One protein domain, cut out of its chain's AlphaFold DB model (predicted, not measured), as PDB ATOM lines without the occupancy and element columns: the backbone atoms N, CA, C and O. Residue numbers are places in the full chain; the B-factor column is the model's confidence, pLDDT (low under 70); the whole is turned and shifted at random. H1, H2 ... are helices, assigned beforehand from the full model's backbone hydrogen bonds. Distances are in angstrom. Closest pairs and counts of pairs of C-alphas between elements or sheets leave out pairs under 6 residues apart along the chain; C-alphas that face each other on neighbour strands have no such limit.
ATOM      1  N   ALA A   2      46.423  29.699  42.924       62.22
ATOM      2  CA  ALA A   2      45.875  28.346  43.113       62.22
ATOM      3  C   ALA A   2      44.988  28.180  44.372       62.22
ATOM      4  O   ALA A   2      43.936  27.557  44.275       62.22
ATOM      5  N   ASP A   3      45.333  28.818  45.498       67.31
ATOM      6  CA  ASP A   3      44.551  28.723  46.752       67.31
ATOM      7  C   ASP A   3      43.125  29.293  46.653       67.31
ATOM      8  O   ASP A   3      42.175  28.703  47.157       67.31
ATOM      9  N   LEU A   4      42.934  30.424  45.962       62.44
ATOM     10  CA  LEU A   4      41.608  31.052  45.821       62.44
ATOM     11  C   LEU A   4      40.673  30.240  44.915       62.44
ATOM     12  O   LEU A   4      39.463  30.199  45.145       62.44
ATOM     13  N   ALA A   5      41.229  29.573  43.898       74.06
ATOM     14  CA  ALA A   5      40.457  28.687  43.035       74.06
ATOM     15  C   ALA A   5      39.945  27.471  43.823       74.06
ATOM     16  O   ALA A   5      38.779  27.111  43.680       74.06
ATOM     17  N   GLN A   6      40.770  26.896  44.705       76.75
ATOM     18  CA  GLN A   6      40.392  25.762  45.554       76.75
ATOM     19  C   GLN A   6      39.278  26.125  46.552       76.75
ATOM     20  O   GLN A   6      38.281  25.408  46.625       76.75
ATOM     21  N   ILE A   7      39.364  27.291  47.205       74.62
ATOM     22  CA  ILE A   7      38.311  27.805  48.107       74.62
ATOM     23  C   ILE A   7      36.978  28.013  47.364       74.62
ATOM     24  O   ILE A   7      35.910  27.758  47.915       74.62
ATOM     25  N   THR A   8      37.022  28.429  46.095       72.75
ATOM     26  CA  THR A   8      35.813  28.658  45.280       72.75
ATOM     27  C   THR A   8      35.096  27.352  44.908       72.75
ATOM     28  O   THR A   8      33.879  27.349  44.723       72.75
ATOM     29  N   PHE A   9      35.830  26.237  44.810       75.81
ATOM     30  CA  PHE A   9      35.242  24.908  44.617       75.81
ATOM     31  C   PHE A   9      34.698  24.314  45.920       75.81
ATOM     32  O   PHE A   9      33.674  23.634  45.891       75.81
ATOM     33  N   GLU A  10      35.364  24.578  47.044       80.44
ATOM     34  CA  GLU A  10      34.965  24.089  48.369       80.44
ATOM     35  C   GLU A  10      33.717  24.814  48.905       80.44
ATOM     36  O   GLU A  10      32.856  24.195  49.528       80.44
ATOM     37  N   TYR A  11      33.553  26.099  48.570       81.19
ATOM     38  CA  TYR A  11      32.399  26.918  48.944       81.19
ATOM     39  C   TYR A  11      31.688  27.473  47.697       81.19
ATOM     40  O   TYR A  11      32.011  28.568  47.229       81.19
ATOM     41  N   PRO A  12      30.695  26.752  47.134       74.56
ATOM     42  CA  PRO A  12      30.034  27.182  45.909       74.56
ATOM     43  C   PRO A  12      29.171  28.425  46.154       74.56
ATOM     44  O   PRO A  12      28.137  28.364  46.824       74.56
ATOM     45  N   PHE A  13      29.552  29.551  45.548       76.06
ATOM     46  CA  PHE A  13      28.759  30.780  45.561       76.06
ATOM     47  C   PHE A  13      27.396  30.550  44.887       76.06
ATOM     48  O   PHE A  13      27.289  30.406  43.667       76.06
ATOM     49  N   ARG A  14      26.322  30.516  45.682       80.25
ATOM     50  CA  ARG A  14      24.936  30.445  45.194       80.25
ATOM     51  C   ARG A  14      24.327  31.843  45.208       80.25
ATOM     52  O   ARG A  14      23.912  32.333  46.251       80.25
ATOM     53  N   ILE A  15      24.261  32.478  44.041       83.19
ATOM     54  CA  ILE A  15      23.599  33.777  43.871       83.19
ATOM     55  C   ILE A  15      22.170  33.525  43.369       83.19
ATOM     56  O   ILE A  15      22.009  32.842  42.353       83.19
ATOM     57  N   PRO A  16      21.119  34.047  44.032       90.25
ATOM     58  CA  PRO A  16      19.753  33.910  43.539       90.25
ATOM     59  C   PRO A  16      19.602  34.467  42.108       90.25
ATOM     60  O   PRO A  16      20.192  35.509  41.805       90.25
ATOM     61  N   PRO A  17      18.784  33.845  41.233       90.19
ATOM     62  CA  PRO A  17      18.707  34.218  39.815       90.19
ATOM     63  C   PRO A  17      18.402  35.699  39.560       90.19
ATOM     64  O   PRO A  17      18.967  36.296  38.649       90.19
ATOM     65  N   TYR A  18      17.557  36.312  40.395       91.06
ATOM     66  CA  TYR A  18      17.236  37.736  40.300       91.06
ATOM     67  C   TYR A  18      18.478  38.631  40.454       91.06
ATOM     68  O   TYR A  18      18.706  39.512  39.630       91.06
ATOM     69  N   PHE A  19      19.334  38.365  41.448       90.31
ATOM     70  CA  PHE A  19      20.571  39.129  41.641       90.31
ATOM     71  C   PHE A  19      21.551  38.933  40.483       90.31
ATOM     72  O   PHE A  19      22.192  39.893  40.064       90.31
ATOM     73  N   ALA A  20      21.627  37.727  39.915       90.25
ATOM     74  CA  ALA A  20      22.482  37.466  38.759       90.25
ATOM     75  C   ALA A  20      22.065  38.291  37.526       90.25
ATOM     76  O   ALA A  20      22.924  38.785  36.796       90.25
ATOM     77  N   LEU A  21      20.758  38.470  37.306       92.00
ATOM     78  CA  LEU A  21      20.242  39.313  36.225       92.00
ATOM     79  C   LEU A  21      20.552  40.795  36.461       92.00
ATOM     80  O   LEU A  21      21.015  41.466  35.541       92.00
ATOM     81  N   VAL A  22      20.350  41.280  37.689       92.81
ATOM     82  CA  VAL A  22      20.635  42.673  38.064       92.81
ATOM     83  C   VAL A  22      22.121  42.992  37.893       92.81
ATOM     84  O   VAL A  22      22.458  43.958  37.217       92.81
ATOM     85  N   ILE A  23      23.015  42.151  38.424       90.94
ATOM     86  CA  ILE A  23      24.468  42.354  38.320       90.94
ATOM     87  C   ILE A  23      24.924  42.297  36.858       90.94
ATOM     88  O   ILE A  23      25.741  43.113  36.441       90.94
ATOM     89  N   ARG A  24      24.372  41.382  36.049       92.38
ATOM     90  CA  ARG A  24      24.679  41.315  34.614       92.38
ATOM     91  C   ARG A  24      24.264  42.591  33.884       92.38
ATOM     92  O   ARG A  24      25.039  43.094  33.081       92.38
ATOM     93  N   ALA A  25      23.058  43.096  34.140       94.56
ATOM     94  CA  ALA A  25      22.583  44.331  33.524       94.56
ATOM     95  C   ALA A  25      23.457  45.526  33.934       94.56
ATOM     96  O   ALA A  25      23.893  46.283  33.073       94.56
ATOM     97  N   ILE A  26      23.775  45.639  35.227       93.19
ATOM     98  CA  ILE A  26      24.659  46.677  35.766       93.19
ATOM     99  C   ILE A  26      26.047  46.615  35.122       93.19
ATOM    100  O   ILE A  26      26.526  47.636  34.644       93.19
ATOM    101  N   GLY A  27      26.660  45.431  35.029       92.62
ATOM    102  CA  GLY A  27      27.986  45.277  34.425       92.62
ATOM    103  C   GLY A  27      28.018  45.627  32.933       92.62
ATOM    104  O   GLY A  27      29.009  46.164  32.448       92.62
ATOM    105  N   VAL A  28      26.928  45.381  32.195       94.69
ATOM    106  CA  VAL A  28      26.813  45.833  30.797       94.69
ATOM    107  C   VAL A  28      26.692  47.357  30.723       94.69
ATOM    108  O   VAL A  28      27.361  47.967  29.892       94.69
ATOM    109  N   LEU A  29      25.881  47.980  31.586       91.25
ATOM    110  CA  LEU A  29      25.756  49.442  31.636       91.25
ATOM    111  C   LEU A  29      27.082  50.114  32.014       91.25
ATOM    112  O   LEU A  29      27.470  51.087  31.375       91.25
ATOM    113  N   GLU A  30      27.804  49.563  32.989       90.56
ATOM    114  CA  GLU A  30      29.144  50.016  33.370       90.56
ATOM    115  C   GLU A  30      30.142  49.843  32.219       90.56
ATOM    116  O   GLU A  30      30.863  50.777  31.883       90.56
ATOM    117  N   GLY A  31      30.122  48.695  31.532       90.94
ATOM    118  CA  GLY A  31      30.960  48.455  30.355       90.94
ATOM    119  C   GLY A  31      30.732  49.463  29.224       90.94
ATOM    120  O   GLY A  31      31.689  49.875  28.573       90.94
ATOM    121  N   ILE A  32      29.484  49.897  29.008       92.44
ATOM    122  CA  ILE A  32      29.158  50.966  28.049       92.44
ATOM    123  C   ILE A  32      29.660  52.324  28.563       92.44
ATOM    124  O   ILE A  32      30.232  53.093  27.794       92.44
ATOM    125  N   ALA A  33      29.482  52.620  29.853       88.00
ATOM    126  CA  ALA A  33      29.907  53.881  30.461       88.00
ATOM    127  C   ALA A  33      31.434  54.074  30.438       88.00
ATOM    128  O   ALA A  33      31.904  55.185  30.185       88.00
ATOM    129  N   LEU A  34      32.209  52.995  30.598       90.88
ATOM    130  CA  LEU A  34      33.675  53.013  30.515       90.88
ATOM    131  C   LEU A  34      34.209  53.489  29.156       90.88
ATOM    132  O   LEU A  34      35.324  54.003  29.078       90.88
ATOM    133  N   VAL A  35      33.419  53.348  28.085       90.50
ATOM    134  CA  VAL A  35      33.777  53.873  26.756       90.50
ATOM    135  C   VAL A  35      33.771  55.405  26.750       90.50
ATOM    136  O   VAL A  35      34.582  56.014  26.056       90.50
ATOM    137  N   ALA A  36      32.875  56.030  27.519       89.88
ATOM    138  CA  ALA A  36      32.780  57.482  27.630       89.88
ATOM    139  C   ALA A  36      33.743  58.049  28.687       89.88
ATOM    140  O   ALA A  36      34.407  59.052  28.434       89.88
ATOM    141  N   ASN A  37      33.835  57.406  29.854       88.31
ATOM    142  CA  ASN A  37      34.737  57.789  30.938       88.31
ATOM    143  C   ASN A  37      35.518  56.558  31.440       88.31
ATOM    144  O   ASN A  37      34.952  55.740  32.164       88.31
ATOM    145  N   PRO A  38      36.825  56.441  31.130       88.81
ATOM    146  CA  PRO A  38      37.650  55.306  31.553       88.81
ATOM    147  C   PRO A  38      37.806  55.145  33.073       88.81
ATOM    148  O   PRO A  38      38.204  54.077  33.528       88.81
ATOM    149  N   GLY A  39      37.548  56.203  33.848       85.75
ATOM    150  CA  GLY A  39      37.573  56.186  35.311       85.75
ATOM    151  C   GLY A  39      36.203  55.962  35.954       85.75
ATOM    152  O   GLY A  39      36.094  56.097  37.167       85.75
ATOM    153  N   PHE A  40      35.160  55.676  35.170       85.69
ATOM    154  CA  PHE A  40      33.808  55.480  35.684       85.69
ATOM    155  C   PHE A  40      33.701  54.193  36.506       85.69
ATOM    156  O   PHE A  40      34.049  53.114  36.027       85.69
ATOM    157  N   ALA A  41      33.149  54.302  37.710       86.12
ATOM    158  CA  ALA A  41      32.781  53.170  38.546       86.12
ATOM    159  C   ALA A  41      31.332  53.353  38.996       86.12
ATOM    160  O   ALA A  41      30.998  54.332  39.664       86.12
TER     161      ALA A  41
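What this domain is: This is residues 2 to 41 of the 313 residues of the protein "Hypothetical protein" of Fibrocapsa japonica (UniProt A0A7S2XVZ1). A short helix, H1, and a long helix, H2, make an open, flat arch: the stretched link of residues 11 to 16 joins them and holds them well apart, and residues 37 to 41 fold back at the far end of H2. The 40 printed residues have two named helices, H1 then H2, and no named strand; the class is all helix. The whole is extended, with a radius of gyration of the C-alphas of 14.6 A and spans of 39 by 27 by 10 A.

Where its parts are: H1 is residues 2 to 10, 12.8 A from C-alpha 2 at (45.875, 28.346, 43.113) to C-alpha 10. H2 is residues 17 to 36, 29.8 A long, ending at C-alpha 36 at (32.780, 57.482, 27.630).

How they stand to each other: H1 and H2 are apart, with no C-alpha of one within 8 A of the other. Six residues form the short link between them. Residues 2 to 29 and 34 to 39 stand free. In H1 every O i to N i+4 pair is within hydrogen-bond range; in H2, 14 of 16 are.

The domain as a whole: The C-alphas farthest apart, those of Glu 10 and Ala 36, are 39.4 A apart. The printed part has no cut. Mean pLDDT of the printed part is 84.9; residues 2 to 4 are under 70.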